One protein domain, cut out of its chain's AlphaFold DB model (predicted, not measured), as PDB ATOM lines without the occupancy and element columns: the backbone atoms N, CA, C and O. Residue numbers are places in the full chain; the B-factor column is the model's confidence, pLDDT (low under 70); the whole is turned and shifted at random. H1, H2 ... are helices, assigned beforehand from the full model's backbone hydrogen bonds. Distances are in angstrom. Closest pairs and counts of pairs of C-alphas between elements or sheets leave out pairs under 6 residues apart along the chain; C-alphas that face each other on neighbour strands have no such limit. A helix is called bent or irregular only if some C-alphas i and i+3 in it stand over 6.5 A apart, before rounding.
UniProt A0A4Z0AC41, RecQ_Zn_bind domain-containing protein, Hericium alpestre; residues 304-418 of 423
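AT A GLANCE: This is residues 304 to 418 of the 423 residues of the protein "RecQ_Zn_bind domain-containing protein" of Hericium alpestre (UniProt A0A4Z0AC41). What shape do these atoms make? H1, H3 and H4 form a three-helix up-and-down bundle, each running against the one before. The longest helix, H6, crosses H3 and H4 away from H1; short H2 sits at the corner after H1, and short H5 packs on H6. What is the make-up? The printed part has 115 residues, 92 of them in six named helices, H1 to H6 in order along the chain, with no named strand; its class is all helix, and it is compact, with a radius of gyration of the C-alphas of 13.8 A and spans of 42 by 33 by 24 A.

HOW THE PARTS SIT: What touches H1, residues 304 to 323? H3, residues 341 to 361, touches it at a steep tilt of 43 degrees, opposite ways; the closest C-alphas, of Arg 314 and Ala 352, are 5.1 A apart. H4, residues 366 to 382, touches it at a shallow tilt of 7 degrees, the same way, closest at the C-alphas of Ile 313 and Ile 377, 5.3 A. H2, residues 327 to 333, touches H1 only at the corner, closest at the C-alphas of Thr 321 and Ser 327, 5.1 A. Where is H6, residues 395 to 417? Its residues 397 to 403 touch H4, about perpendicular at 80 degrees, the closest C-alphas, of Ala 379 and Ala 400, 4.3 A apart. H5, residues 386 to 389, touches H6, the closest C-alphas, of Ala 388 and Phe 397, 5.4 A apart. Are the backbones paired? Every O i to N i+4 pair is within hydrogen-bond range in H1, H2, H3 and H4; H6 has 14 of 19, and H5 is too short for one.

IN THESE COORDINATES: Where does H1 begin? At C-alpha 304, (50.787, 51.779, 104.938), and it is 27.0 A long. Where does H6 end? At C-alpha 417, (77.795, 61.423, 92.673), after 34.7 A; it is irregular, with C-alphas 396 and 399 7.8 A apart.

THE WHOLE: Is anything missing? The printed part has no cut, and no link is long. Is confidence low? No printed residue is under 70.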
ATOM      1  N   ASN A 304      51.771  51.021 105.714       96.19
ATOM      2  CA  ASN A 304      50.787  51.779 104.938       96.19
ATOM      3  C   ASN A 304      50.705  53.250 105.380       96.19
ATOM      4  O   ASN A 304      50.721  54.136 104.530       96.19
ATOM      5  N   LYS A 305      50.698  53.514 106.693       97.31
ATOM      6  CA  LYS A 305      50.716  54.878 107.243       97.31
ATOM      7  C   LYS A 305      52.012  55.603 106.913       97.31
ATOM      8  O   LYS A 305      51.989  56.784 106.578       97.31
ATOM      9  N   ARG A 306      53.137  54.892 106.945       97.56
ATOM     10  CA  ARG A 306      54.429  55.470 106.570       97.56
ATOM     11  C   ARG A 306      54.500  55.842 105.091       97.56
ATOM     12  O   ARG A 306      54.944  56.936 104.756       97.56
ATOM     13  N   ASN A 307      53.988  54.981 104.211       96.44
ATOM     14  CA  ASN A 307      53.897  55.253 102.774       96.44
ATOM     15  C   ASN A 307      52.986  56.455 102.473       96.44
ATOM     16  O   ASN A 307      53.309  57.284 101.616       96.44
ATOM     17  N   GLU A 308      51.863  56.574 103.186       96.56
ATOM     18  CA  GLU A 308      50.941  57.711 103.089       96.56
ATOM     19  C   GLU A 308      51.629  59.027 103.489       96.56
ATOM     20  O   GLU A 308      51.569  60.014 102.747       96.56
ATOM     21  N   THR A 309      52.349  59.029 104.615       97.56
ATOM     22  CA  THR A 309      53.135  60.177 105.083       97.56
ATOM     23  C   THR A 309      54.230  60.553 104.093       97.56
ATOM     24  O   THR A 309      54.303  61.712 103.689       97.56
ATOM     25  N   PHE A 310      55.037  59.587 103.647       97.62
ATOM     26  CA  PHE A 310      56.072  59.798 102.635       97.62
ATOM     27  C   PHE A 310      55.498  60.464 101.378       97.62
ATOM     28  O   PHE A 310      55.995  61.495 100.920       97.62
ATOM     29  N   THR A 311      54.396  59.919 100.856       96.62
ATOM     30  CA  THR A 311      53.715  60.457  99.672       96.62
ATOM     31  C   THR A 311      53.221  61.880  99.918       96.62
ATOM     32  O   THR A 311      53.337  62.736  99.043       96.62
ATOM     33  N   SER A 312      52.696  62.164 101.108       96.69
ATOM     34  CA  SER A 312      52.191  63.488 101.476       96.69
ATOM     35  C   SER A 312      53.307  64.530 101.595       96.69
ATOM     36  O   SER A 312      53.161  65.633 101.065       96.69
ATOM     37  N   ILE A 313      54.442  64.171 102.205       97.81
ATOM     38  CA  ILE A 313      55.642  65.020 102.270       97.81
ATOM     39  C   ILE A 313      56.173  65.279 100.854       97.81
ATOM     40  O   ILE A 313      56.392  66.430 100.479       97.81
ATOM     41  N   ARG A 314      56.299  64.236 100.022       97.00
ATOM     42  CA  ARG A 314      56.753  64.354  98.626       97.00
ATOM     43  C   ARG A 314      55.845  65.267  97.803       97.00
ATOM     44  O   ARG A 314      56.347  66.122  97.078       97.00
ATOM     45  N   LYS A 315      54.518  65.144  97.941       96.38
ATOM     46  CA  LYS A 315      53.539  66.039  97.292       96.38
ATOM     47  C   LYS A 315      53.726  67.491  97.728       96.38
ATOM     48  O   LYS A 315      53.719  68.377  96.875       96.38
ATOM     49  N   ALA A 316      53.899  67.734  99.029       96.31
ATOM     50  CA  ALA A 316      54.117  69.074  99.568       96.31
ATOM     51  C   ALA A 316      55.405  69.704  99.019       96.31
ATOM     52  O   ALA A 316      55.357  70.810  98.483       96.31
ATOM     53  N   LEU A 317      56.518  68.968  99.057       96.88
ATOM     54  CA  LEU A 317      57.806  69.414  98.521       96.88
ATOM     55  C   LEU A 317      57.750  69.661  97.013       96.88
ATOM     56  O   LEU A 317      58.240  70.682  96.537       96.88
ATOM     57  N   HIS A 318      57.131  68.762  96.246       96.44
ATOM     58  CA  HIS A 318      56.985  68.937  94.803       96.44
ATOM     59  C   HIS A 318      56.156  70.184  94.482       96.44
ATOM     60  O   HIS A 318      56.523  70.962  93.607       96.44
ATOM     61  N   LYS A 319      55.064  70.429  95.213       95.00
ATOM     62  CA  LYS A 319      54.280  71.656  95.050       95.00
ATOM     63  C   LYS A 319      55.128  72.895  95.349       95.00
ATOM     64  O   LYS A 319      55.195  73.776  94.500       95.00
ATOM     65  N   ALA A 320      55.820  72.911  96.489       95.12
ATOM     66  CA  ALA A 320      56.659  74.029  96.914       95.12
ATOM     67  C   ALA A 320      57.822  74.320  95.948       95.12
ATOM     68  O   ALA A 320      58.189  75.474  95.765       95.12
ATOM     69  N   THR A 321      58.382  73.292  95.304       95.75
ATOM     70  CA  THR A 321      59.611  73.421  94.500       95.75
ATOM     71  C   THR A 321      59.406  73.384  92.985       95.75
ATOM     72  O   THR A 321      60.323  73.772  92.268       95.75
ATOM     73  N   MET A 322      58.252  72.932  92.476       93.75
ATOM     74  CA  MET A 322      58.016  72.758  91.029       93.75
ATOM     75  C   MET A 322      56.822  73.528  90.475       93.75
ATOM     76  O   MET A 322      56.771  73.763  89.274       93.75
ATOM     77  N   GLN A 323      55.827  73.865  91.300       90.56
ATOM     78  CA  GLN A 323      54.564  74.424  90.795       90.56
ATOM     79  C   GLN A 323      54.446  75.937  90.950       90.56
ATOM     80  O   GLN A 323      53.581  76.542  90.323       90.56
ATOM     81  N   HIS A 324      55.291  76.553  91.773       87.00
ATOM     82  CA  HIS A 324      55.300  78.002  91.935       87.00
ATOM     83  C   HIS A 324      56.018  78.692  90.769       87.00
ATOM     84  O   HIS A 324      56.963  78.139  90.197       87.00
ATOM     85  N   SER A 325      55.595  79.921  90.453       88.81
ATOM     86  CA  SER A 325      56.289  80.820  89.515       88.81
ATOM     87  C   SER A 325      57.771  80.975  89.860       88.81
ATOM     88  O   SER A 325      58.610  81.061  88.970       88.81
ATOM     89  N   ASP A 326      58.079  80.896  91.154       90.75
ATOM     90  CA  ASP A 326      59.402  81.154  91.724       90.75
ATOM     91  C   ASP A 326      60.195  79.849  91.945       90.75
ATOM     92  O   ASP A 326      61.230  79.819  92.614       90.75
ATOM     93  N   SER A 327      59.717  78.735  91.378       92.94
ATOM     94  CA  SER A 327      60.351  77.413  91.482       92.94
ATOM     95  C   SER A 327      61.816  77.430  91.041       92.94
ATOM     96  O   SER A 327      62.678  76.864  91.714       92.94
ATOM     97  N   GLU A 328      62.142  78.129  89.952       95.50
ATOM     98  CA  GLU A 328      63.524  78.240  89.476       95.50
ATOM     99  C   GLU A 328      64.443  78.971  90.463       95.50
ATOM    100  O   GLU A 328      65.626  78.639  90.551       95.50
ATOM    101  N   ASP A 329      63.928  79.903  91.266       95.19
ATOM    102  CA  ASP A 329      64.738  80.614  92.258       95.19
ATOM    103  C   ASP A 329      65.070  79.740  93.465       95.19
ATOM    104  O   ASP A 329      66.199  79.785  93.969       95.19
ATOM    105  N   VAL A 330      64.158  78.845  93.851       95.44
ATOM    106  CA  VAL A 330      64.447  77.772  94.810       95.44
ATOM    107  C   VAL A 330      65.604  76.903  94.303       95.44
ATOM    108  O   VAL A 330      66.603  76.708  95.010       95.44
ATOM    109  N   TRP A 331      65.539  76.442  93.050       96.38
ATOM    110  CA  TRP A 331      66.602  75.629  92.447       96.38
ATOM    111  C   TRP A 331      67.911  76.407  92.262       96.38
ATOM    112  O   TRP A 331      69.000  75.843  92.424       96.38
ATOM    113  N   ARG A 332      67.848  77.717  92.008       96.31
ATOM    114  CA  ARG A 332      69.010  78.615  91.953       96.31
ATOM    115  C   ARG A 332      69.694  78.732  93.315       96.31
ATOM    116  O   ARG A 332      70.917  78.583  93.379       96.31
ATOM    117  N   ARG A 333      68.935  78.893  94.407       95.00
ATOM    118  CA  ARG A 333      69.456  78.972  95.790       95.00
ATOM    119  C   ARG A 333      70.216  77.706  96.198       95.00
ATOM    120  O   ARG A 333      71.258  77.794  96.849       95.00
ATOM    121  N   VAL A 334      69.780  76.529  95.746       96.00
ATOM    122  CA  VAL A 334      70.509  75.257  95.957       96.00
ATOM    123  C   VAL A 334      71.545  74.939  94.868       96.00
ATOM    124  O   VAL A 334      72.193  73.884  94.894       96.00
ATOM    125  N   LYS A 335      71.771  75.862  93.925       96.31
ATOM    126  CA  LYS A 335      72.707  75.743  92.794       96.31
ATOM    127  C   LYS A 335      72.414  74.520  91.900       96.31
ATOM    128  O   LYS A 335      73.350  73.826  91.507       96.31
ATOM    129  N   MET A 336      71.140  74.213  91.654       95.81
ATOM    130  CA  MET A 336      70.643  73.113  90.803       95.81
ATOM    131  C   MET A 336      69.675  73.594  89.702       95.81
ATOM    132  O   MET A 336      68.931  72.798  89.135       95.81
ATOM    133  N   ALA A 337      69.702  74.886  89.358       95.00
ATOM    134  CA  ALA A 337      68.858  75.449  88.298       95.00
ATOM    135  C   ALA A 337      69.062  74.760  86.928       95.00
ATOM    136  O   ALA A 337      68.118  74.602  86.171       95.00
ATOM    137  N   SER A 338      70.256  74.253  86.614       94.50
ATOM    138  CA  SER A 338      70.517  73.539  85.352       94.50
ATOM    139  C   SER A 338      70.261  72.026  85.402       94.50
ATOM    140  O   SER A 338      70.514  71.327  84.424       94.50
ATOM    141  N   SER A 339      69.822  71.482  86.540       95.25
ATOM    142  CA  SER A 339      69.594  70.041  86.684       95.25
ATOM    143  C   SER A 339      68.317  69.598  85.972       95.25
ATOM    144  O   SER A 339      67.321  70.320  85.985       95.25
ATOM    145  N   SER A 340      68.337  68.391  85.394       95.69
ATOM    146  CA  SER A 340      67.161  67.803  84.744       95.69
ATOM    147  C   SER A 340      66.007  67.603  85.729       95.69
ATOM    148  O   SER A 340      66.231  67.406  86.928       95.69
ATOM    149  N   ILE A 341      64.775  67.603  85.213       94.88
ATOM    150  CA  ILE A 341      63.566  67.378  86.015       94.88
ATOM    151  C   ILE A 341      63.632  66.053  86.788       94.88
ATOM    152  O   ILE A 341      63.312  66.028  87.971       94.88
ATOM    153  N   ASP A 342      64.168  64.992  86.178       94.56
ATOM    154  CA  ASP A 342      64.340  63.684  86.822       94.56
ATOM    155  C   ASP A 342      65.324  63.742  87.992       94.56
ATOM    156  O   ASP A 342      65.072  63.180  89.057       94.56
ATOM    157  N   THR A 343      66.425  64.486  87.835       94.88
ATOM    158  CA  THR A 343      67.397  64.691  88.919       94.88
ATOM    159  C   THR A 343      66.752  65.444  90.076       94.88
ATOM    160  O   THR A 343      66.944  65.090  91.240       94.88
ATOM    161  N   ARG A 344      65.976  66.488  89.768       96.19
ATOM    162  CA  ARG A 344      65.280  67.272  90.786       96.19
ATOM    163  C   ARG A 344      64.200  66.439  91.494       96.19
ATOM    164  O   ARG A 344      64.127  66.484  92.720       96.19
ATOM    165  N   ASN A 345      63.441  65.624  90.759       95.81
ATOM    166  CA  ASN A 345      62.474  64.671  91.311       95.81
ATOM    167  C   ASN A 345      63.149  63.653  92.234       95.81
ATOM    168  O   ASN A 345      62.671  63.432  93.343       95.81
ATOM    169  N   GLY A 346      64.300  63.109  91.831       95.19
ATOM    170  CA  GLY A 346      65.095  62.211  92.669       95.19
ATOM    171  C   GLY A 346      65.535  62.861  93.985       95.19
ATOM    172  O   GLY A 346      65.446  62.236  95.039       95.19
ATOM    173  N   VAL A 347      65.941  64.136  93.956       96.50
ATOM    174  CA  VAL A 347      66.267  64.891  95.179       96.50
ATOM    175  C   VAL A 347      65.030  65.099  96.053       96.50
ATOM    176  O   VAL A 347      65.105  64.851  97.252       96.50
ATOM    177  N   VAL A 348      63.894  65.512  95.484       96.94
ATOM    178  CA  VAL A 348      62.636  65.688  96.235       96.94
ATOM    179  C   VAL A 348      62.211  64.378  96.906       96.94
ATOM    180  O   VAL A 348      61.844  64.379  98.080       96.94
ATOM    181  N   SER A 349      62.314  63.259  96.191       96.56
ATOM    182  CA  SER A 349      62.055  61.914  96.704       96.56
ATOM    183  C   SER A 349      62.989  61.541  97.863       96.56
ATOM    184  O   SER A 349      62.514  61.093  98.905       96.56
ATOM    185  N   ALA A 350      64.295  61.792  97.729       96.62
ATOM    186  CA  ALA A 350      65.270  61.535  98.791       96.62
ATOM    187  C   ALA A 350      65.021  62.402 100.038       96.62
ATOM    188  O   ALA A 350      65.111  61.913 101.163       96.62
ATOM    189  N   VAL A 351      64.653  63.674  99.852       97.69
ATOM    190  CA  VAL A 351      64.303  64.583 100.956       97.69
ATOM    191  C   VAL A 351      63.051  64.091 101.676       97.69
ATOM    192  O   VAL A 351      63.044  64.018 102.901       97.69
ATOM    193  N   ALA A 352      62.010  63.699 100.938       97.69
ATOM    194  CA  ALA A 352      60.790  63.164 101.535       97.69
ATOM    195  C   ALA A 352      61.048  61.887 102.353       97.69
ATOM    196  O   ALA A 352      60.473  61.730 103.429       97.69
ATOM    197  N   GLN A 353      61.925  61.002 101.869       97.50
ATOM    198  CA  GLN A 353      62.318  59.780 102.573       97.50
ATOM    199  C   GLN A 353      63.052  60.099 103.878       97.50
ATOM    200  O   GLN A 353      62.721  59.538 104.920       97.50
ATOM    201  N   GLU A 354      64.006  61.030 103.845       97.81
ATOM    202  CA  GLU A 354      64.778  61.403 105.030       97.81
ATOM    203  C   GLU A 354      63.917  62.100 106.098       97.81
ATOM    204  O   GLU A 354      64.055  61.816 107.289       97.81
ATOM    205  N   LEU A 355      62.978  62.957 105.686       98.06
ATOM    206  CA  LEU A 355      62.022  63.593 106.598       98.06
ATOM    207  C   LEU A 355      61.052  62.577 107.211       98.06
ATOM    208  O   LEU A 355      60.802  62.625 108.413       98.06
ATOM    209  N   GLU A 356      60.530  61.634 106.419       98.06
ATOM    210  CA  GLU A 356      59.692  60.546 106.941       98.06
ATOM    211  C   GLU A 356      60.454  59.722 107.976       98.06
ATOM    212  O   GLU A 356      59.928  59.452 109.058       98.06
ATOM    213  N   PHE A 357      61.706  59.372 107.674       97.81
ATOM    214  CA  PHE A 357      62.551  58.627 108.591       97.81
ATOM    215  C   PHE A 357      62.801  59.402 109.893       97.81
ATOM    216  O   PHE A 357      62.700  58.818 110.974       97.81
ATOM    217  N   SER A 358      63.046  60.717 109.815       97.56
ATOM    218  CA  SER A 358      63.166  61.587 110.992       97.56
ATOM    219  C   SER A 358      61.905  61.512 111.862       97.56
ATOM    220  O   SER A 358      61.977  61.134 113.037       97.56
ATOM    221  N   VAL A 359      60.724  61.712 111.264       97.69
ATOM    222  CA  VAL A 359      59.427  61.605 111.952       97.69
ATOM    223  C   VAL A 359      59.224  60.214 112.566       97.69
ATOM    224  O   VAL A 359      58.791  60.107 113.718       97.69
ATOM    225  N   HIS A 360      59.555  59.140 111.846       97.62
ATOM    226  CA  HIS A 360      59.454  57.764 112.337       97.62
ATOM    227  C   HIS A 360      60.365  57.516 113.544       97.62
ATOM    228  O   HIS A 360      59.923  56.973 114.560       97.62
ATOM    229  N   SER A 361      61.626  57.943 113.454       96.56
ATOM    230  CA  SER A 361      62.643  57.720 114.485       96.56
ATOM    231  C   SER A 361      62.282  58.390 115.814       96.56
ATOM    232  O   SER A 361      62.488  57.800 116.877       96.56
ATOM    233  N   MET A 362      61.640  59.560 115.755       94.69
ATOM    234  CA  MET A 362      61.194  60.319 116.926       94.69
ATOM    235  C   MET A 362      59.836  59.873 117.480       94.69
ATOM    236  O   MET A 362      59.408  60.365 118.522       94.69
ATOM    237  N   SER A 363      59.129  58.958 116.812       95.94
ATOM    238  CA  SER A 363      57.752  58.619 117.182       95.94
ATOM    239  C   SER A 363      57.629  57.292 117.877       95.94
ATOM    240  O   SER A 363      57.877  56.278 117.241       95.94
ATOM    241  N   SER A 364      57.223  57.276 119.155       92.75
ATOM    242  CA  SER A 364      57.019  56.032 119.909       92.75
ATOM    243  C   SER A 364      55.696  55.328 119.581       92.75
ATOM    244  O   SER A 364      55.639  54.100 119.582       92.75
ATOM    245  N   THR A 365      54.687  56.114 119.204       94.06
ATOM    246  CA  THR A 365      53.309  55.685 118.946       94.06
ATOM    247  C   THR A 365      52.780  56.186 117.604       94.06
ATOM    248  O   THR A 365      53.291  57.161 117.045       94.06
ATOM    249  N   GLU A 366      51.716  55.554 117.095       95.81
ATOM    250  CA  GLU A 366      51.051  55.990 115.859       95.81
ATOM    251  C   GLU A 366      50.496  57.417 115.973       95.81
ATOM    252  O   GLU A 366      50.687  58.223 115.066       95.81
ATOM    253  N   LYS A 367      49.880  57.772 117.109       93.31
ATOM    254  CA  LYS A 367      49.362  59.130 117.340       93.31
ATOM    255  C   LYS A 367      50.483  60.172 117.283       93.31
ATOM    256  O   LYS A 367      50.357  61.160 116.564       93.31
ATOM    257  N   GLY A 368      51.600  59.932 117.979       94.00
ATOM    258  CA  GLY A 368      52.758  60.829 117.943       94.00
ATOM    259  C   GLY A 368      53.358  60.970 116.538       94.00
ATOM    260  O   GLY A 368      53.768  62.061 116.145       94.00
ATOM    261  N   TYR A 369      53.360  59.885 115.757       97.31
ATOM    262  CA  TYR A 369      53.776  59.897 114.353       97.31
ATOM    263  C   TYR A 369      52.859  60.752 113.475       97.31
ATOM    264  O   TYR A 369      53.344  61.557 112.680       97.31
ATOM    265  N   GLN A 370      51.541  60.632 113.632       97.19
ATOM    266  CA  GLN A 370      50.576  61.447 112.888       97.19
ATOM    267  C   GLN A 370      50.710  62.940 113.217       97.19
ATOM    268  O   GLN A 370      50.683  63.770 112.310       97.19
ATOM    269  N   THR A 371      50.902  63.300 114.488       96.19
ATOM    270  CA  THR A 371      51.113  64.701 114.885       96.19
ATOM    271  C   THR A 371      52.376  65.276 114.248       96.19
ATOM    272  O   THR A 371      52.305  66.296 113.565       96.19
ATOM    273  N   ARG A 372      53.519  64.593 114.394       96.50
ATOM    274  CA  ARG A 372      54.791  65.050 113.813       96.50
ATOM    275  C   ARG A 372      54.761  65.093 112.289       96.50
ATOM    276  O   ARG A 372      55.205  66.069 111.707       96.50
ATOM    277  N   SER A 373      54.188  64.083 111.635       97.88
ATOM    278  CA  SER A 373      54.078  64.080 110.170       97.88
ATOM    279  C   SER A 373      53.246  65.249 109.647       97.88
ATOM    280  O   SER A 373      53.630  65.855 108.651       97.88
ATOM    281  N   ARG A 374      52.151  65.627 110.322       97.19
ATOM    282  CA  ARG A 374      51.366  66.819 109.956       97.19
ATOM    283  C   ARG A 374      52.181  68.105 110.074       97.19
ATOM    284  O   ARG A 374      52.129  68.905 109.142       97.19
ATOM    285  N   ALA A 375      52.937  68.270 111.161       96.25
ATOM    286  CA  ALA A 375      53.837  69.409 111.353       96.25
ATOM    287  C   ALA A 375      54.899  69.466 110.240       96.25
ATOM    288  O   ALA A 375      54.958  70.431 109.484       96.25
ATOM    289  N   THR A 376      55.598  68.356 109.979       97.88
ATOM    290  CA  THR A 376      56.585  68.259 108.891       97.88
ATOM    291  C   THR A 376      55.988  68.537 107.506       97.88
ATOM    292  O   THR A 376      56.622  69.181 106.672       97.88
ATOM    293  N   ILE A 377      54.758  68.090 107.227       97.88
ATOM    294  CA  ILE A 377      54.058  68.402 105.970       97.88
ATOM    295  C   ILE A 377      53.730  69.901 105.885       97.88
ATOM    296  O   ILE A 377      53.818  70.477 104.799       97.88
ATOM    297  N   ALA A 378      53.338  70.539 106.991       96.44
ATOM    298  CA  ALA A 378      53.097  71.979 107.041       96.44
ATOM    299  C   ALA A 378      54.397  72.769 106.817       96.44
ATOM    300  O   ALA A 378      54.420  73.648 105.956       96.44
ATOM    301  N   ALA A 379      55.490  72.377 107.472       96.56
ATOM    302  CA  ALA A 379      56.826  72.934 107.272       96.56
ATOM    303  C   ALA A 379      57.302  72.799 105.812       96.56
ATOM    304  O   ALA A 379      57.758  73.766 105.203       96.56
ATOM    305  N   ALA A 380      57.097  71.632 105.191       97.19
ATOM    306  CA  ALA A 380      57.412  71.413 103.779       97.19
ATOM    307  C   ALA A 380      56.589  72.308 102.834       97.19
ATOM    308  O   ALA A 380      57.092  72.731 101.795       97.19
ATOM    309  N   LYS A 381      55.332  72.624 103.177       95.94
ATOM    310  CA  LYS A 381      54.521  73.603 102.427       95.94
ATOM    311  C   LYS A 381      55.023  75.030 102.642       95.94
ATOM    312  O   LYS A 381      55.038  75.807 101.692       95.94
ATOM    313  N   ALA A 382      55.439  75.367 103.863       95.19
ATOM    314  CA  ALA A 382      55.959  76.686 104.207       95.19
ATOM    315  C   ALA A 382      57.258  77.025 103.457       95.19
ATOM    316  O   ALA A 382      57.514  78.197 103.219       95.19
ATOM    317  N   MET A 383      58.004  76.030 102.961       94.81
ATOM    318  CA  MET A 383      59.144  76.251 102.056       94.81
ATOM    319  C   MET A 383      58.803  77.006 100.762       94.81
ATOM    320  O   MET A 383      59.717  77.479 100.090       94.81
ATOM    321  N   ALA A 384      57.530  77.078 100.364       94.25
ATOM    322  CA  ALA A 384      57.113  77.883  99.215       94.25
ATOM    323  C   ALA A 384      57.249  79.395  99.474       94.25
ATOM    324  O   ALA A 384      57.315  80.174  98.528       94.25
ATOM    325  N   LYS A 385      57.280  79.808 100.747       93.75
ATOM    326  CA  LYS A 385      57.532  81.185 101.173       93.75
ATOM    327  C   LYS A 385      59.041  81.452 101.140       93.75
ATOM    328  O   LYS A 385      59.831  80.628 101.605       93.75
ATOM    329  N   MET A 386      59.454  82.584 100.576       90.81
ATOM    330  CA  MET A 386      60.877  82.899 100.379       90.81
ATOM    331  C   MET A 386      61.604  83.217 101.687       90.81
ATOM    332  O   MET A 386      62.816  83.007 101.766       90.81
ATOM    333  N   GLU A 387      60.856  83.629 102.703       92.94
ATOM    334  CA  GLU A 387      61.282  83.909 104.071       92.94
ATOM    335  C   GLU A 387      61.824  82.646 104.757       92.94
ATOM    336  O   GLU A 387      62.871  82.690 105.394       92.94
ATOM    337  N   ALA A 388      61.213  81.477 104.515       92.88
ATOM    338  CA  ALA A 388      61.640  80.199 105.102       92.88
ATOM    339  C   ALA A 388      63.062  79.762 104.687       92.88
ATOM    340  O   ALA A 388      63.658  78.855 105.269       92.88
ATOM    341  N   TRP A 389      63.614  80.373 103.641       94.00
ATOM    342  CA  TRP A 389      64.950  80.079 103.125       94.00
ATOM    343  C   TRP A 389      66.037  80.988 103.692       94.00
ATOM    344  O   TRP A 389      67.230  80.682 103.513       94.00
ATOM    345  N   GLU A 390      65.631  82.097 104.300       92.12
ATOM    346  CA  GLU A 390      66.491  83.092 104.918       92.12
ATOM    347  C   GLU A 390      66.711  82.703 106.381       92.12
ATOM    348  O   GLU A 390      65.819  82.204 107.053       92.12
ATOM    349  N   ALA A 391      67.940  82.868 106.868       79.62
ATOM    350  CA  ALA A 391      68.312  82.451 108.223       79.62
ATOM    351  C   ALA A 391      67.867  83.455 109.304       79.62
ATOM    352  O   ALA A 391      68.323  83.376 110.442       79.62
ATOM    353  N   ALA A 392      67.057  84.450 108.939       80.19
ATOM    354  CA  ALA A 392      66.723  85.571 109.798       80.19
ATOM    355  C   ALA A 392      65.525  85.226 110.695       80.19
ATOM    356  O   ALA A 392      64.382  85.442 110.314       80.19
ATOM    357  N   GLY A 393      65.830  84.662 111.867       71.44
ATOM    358  CA  GLY A 393      65.215  84.955 113.172       71.44
ATOM    359  C   GLY A 393      63.723  84.718 113.423       71.44
ATOM    360  O   GLY A 393      63.312  84.860 114.568       71.44
ATOM    361  N   ASP A 394      62.911  84.375 112.431       85.62
ATOM    362  CA  ASP A 394      61.481  84.178 112.660       85.62
ATOM    363  C   ASP A 394      61.196  82.752 113.159       85.62
ATOM    364  O   ASP A 394      61.392  81.766 112.438       85.62
ATOM    365  N   GLU A 395      60.740  82.662 114.411       90.19
ATOM    366  CA  GLU A 395      60.344  81.417 115.078       90.19
ATOM    367  C   GLU A 395      59.224  80.684 114.313       90.19
ATOM    368  O   GLU A 395      59.155  79.456 114.366       90.19
ATOM    369  N   GLU A 396      58.391  81.385 113.525       92.19
ATOM    370  CA  GLU A 396      57.331  80.760 112.714       92.19
ATOM    371  C   GLU A 396      57.907  79.801 111.655       92.19
ATOM    372  O   GLU A 396      57.260  78.826 111.259       92.19
ATOM    373  N   PHE A 397      59.140  80.044 111.200       94.38
ATOM    374  CA  PHE A 397      59.775  79.270 110.136       94.38
ATOM    375  C   PHE A 397      60.817  78.268 110.626       94.38
ATOM    376  O   PHE A 397      61.455  77.639 109.780       94.38
ATOM    377  N   GLU A 398      60.982  78.056 111.935       95.31
ATOM    378  CA  GLU A 398      62.005  77.149 112.477       95.31
ATOM    379  C   GLU A 398      61.905  75.737 111.866       95.31
ATOM    380  O   GLU A 398      62.876  75.215 111.309       95.31
ATOM    381  N   GLU A 399      60.704  75.147 111.848       95.38
ATOM    382  CA  GLU A 399      60.492  73.822 111.251       95.38
ATOM    383  C   GLU A 399      60.751  73.827 109.735       95.38
ATOM    384  O   GLU A 399      61.329  72.891 109.177       95.38
ATOM    385  N   ALA A 400      60.342  74.888 109.033       96.44
ATOM    386  CA  ALA A 400      60.555  75.011 107.591       96.44
ATOM    387  C   ALA A 400      62.050  75.141 107.253       96.44
ATOM    388  O   ALA A 400      62.515  74.561 106.267       96.44
ATOM    389  N   GLN A 401      62.816  75.841 108.092       95.88
ATOM    390  CA  GLN A 401      64.265  75.972 107.972       95.88
ATOM    391  C   GLN A 401      64.973  74.626 108.164       95.88
ATOM    392  O   GLN A 401      65.930  74.345 107.435       95.88
ATOM    393  N   GLU A 402      64.489  73.758 109.059       96.25
ATOM    394  CA  GLU A 402      64.995  72.384 109.188       96.25
ATOM    395  C   GLU A 402      64.803  71.608 107.874       96.25
ATOM    396  O   GLU A 402      65.748  71.009 107.346       96.25
ATOM    397  N   VAL A 403      63.613  71.699 107.268       97.88
ATOM    398  CA  VAL A 403      63.335  71.066 105.970       97.88
ATOM    399  C   VAL A 403      64.236  71.638 104.866       97.88
ATOM    400  O   VAL A 403      64.831  70.880 104.091       97.88
ATOM    401  N   VAL A 404      64.419  72.962 104.813       97.06
ATOM    402  CA  VAL A 404      65.344  73.634 103.881       97.06
ATOM    403  C   VAL A 404      66.787  73.165 104.093       97.06
ATOM    404  O   VAL A 404      67.530  73.005 103.118       97.06
ATOM    405  N   ALA A 405      67.213  72.927 105.333       96.75
ATOM    406  CA  ALA A 405      68.551  72.437 105.646       96.75
ATOM    407  C   ALA A 405      68.772  71.013 105.111       96.75
ATOM    408  O   ALA A 405      69.788  70.766 104.443       96.75
ATOM    409  N   VAL A 406      67.810  70.105 105.318       98.06
ATOM    410  CA  VAL A 406      67.815  68.747 104.738       98.06
ATOM    411  C   VAL A 406      67.869  68.824 103.210       98.06
ATOM    412  O   VAL A 406      68.734  68.206 102.581       98.06
ATOM    413  N   PHE A 407      67.025  69.665 102.612       97.75
ATOM    414  CA  PHE A 407      66.965  69.878 101.168       97.75
ATOM    415  C   PHE A 407      68.305  70.376 100.600       97.75
ATOM    416  O   PHE A 407      68.886  69.751  99.709       97.75
ATOM    417  N   LYS A 408      68.882  71.441 101.177       97.12
ATOM    418  CA  LYS A 408      70.201  71.983 100.797       97.12
ATOM    419  C   LYS A 408      71.306  70.930 100.911       97.12
ATOM    420  O   LYS A 408      72.201  70.899 100.063       97.12
ATOM    421  N   ARG A 409      71.287  70.087 101.949       97.06
ATOM    422  CA  ARG A 409      72.287  69.028 102.154       97.06
ATOM    423  C   ARG A 409      72.203  67.956 101.068       97.06
ATOM    424  O   ARG A 409      73.235  67.624 100.482       97.06
ATOM    425  N   LEU A 410      71.006  67.473 100.739       97.25
ATOM    426  CA  LEU A 410      70.828  66.452  99.700       97.25
ATOM    427  C   LEU A 410      71.116  66.989  98.290       97.25
ATOM    428  O   LEU A 410      71.779  66.308  97.508       97.25
ATOM    429  N   CYS A 411      70.775  68.249  97.997       96.56
ATOM    430  CA  CYS A 411      71.190  68.926  96.761       96.56
ATOM    431  C   CYS A 411      72.718  69.023  96.600       96.56
ATOM    432  O   CYS A 411      73.236  69.031  95.484       96.56
ATOM    433  N   LYS A 412      73.470  69.147  97.700       95.88
ATOM    434  CA  LYS A 412      74.944  69.138  97.655       95.88
ATOM    435  C   LYS A 412      75.476  67.728  97.394       95.88
ATOM    436  O   LYS A 412      76.413  67.581  96.614       95.88
ATOM    437  N   SER A 413      74.866  66.712  98.007       94.75
ATOM    438  CA  SER A 413      75.272  65.309  97.859       94.75
ATOM    439  C   SER A 413      74.991  64.734  96.467       94.75
ATOM    440  O   SER A 413      75.742  63.887  95.995       94.75
ATOM    441  N   SER A 414      73.940  65.180  95.777       93.50
ATOM    442  CA  SER A 414      73.634  64.694  94.422       93.50
ATOM    443  C   SER A 414      74.676  65.132  93.385       93.50
ATOM    444  O   SER A 414      74.951  64.408  92.431       93.50
ATOM    445  N   LYS A 415      75.332  66.282  93.596       88.75
ATOM    446  CA  LYS A 415      76.353  66.821  92.677       88.75
ATOM    447  C   LYS A 415      77.664  66.052  92.700       88.75
ATOM    448  O   LYS A 415      78.350  66.003  91.682       88.75
ATOM    449  N   SER A 416      78.043  65.483  93.843       85.25
ATOM    450  CA  SER A 416      79.286  64.712  93.940       85.25
ATOM    451  C   SER A 416      79.172  63.357  93.246       85.25
ATOM    452  O   SER A 416      80.177  62.850  92.754       85.25
ATOM    453  N   HIS A 417      77.966  62.792  93.151       76.69
ATOM    454  CA  HIS A 417      77.795  61.423  92.673       76.69
ATOM    455  C   HIS A 417      77.954  61.262  91.150       76.69
ATOM    456  O   HIS A 417      78.269  60.169  90.684       76.69
ATOM    457  N   GLY A 418      77.789  62.341  90.376       70.06
ATOM    458  CA  GLY A 418      77.878  62.313  88.911       70.06
ATOM    459  C   GLY A 418      79.298  62.321  88.334       70.06
ATOM    460  O   GLY A 418      79.463  62.036  87.153       70.06
TER     461      GLY A 418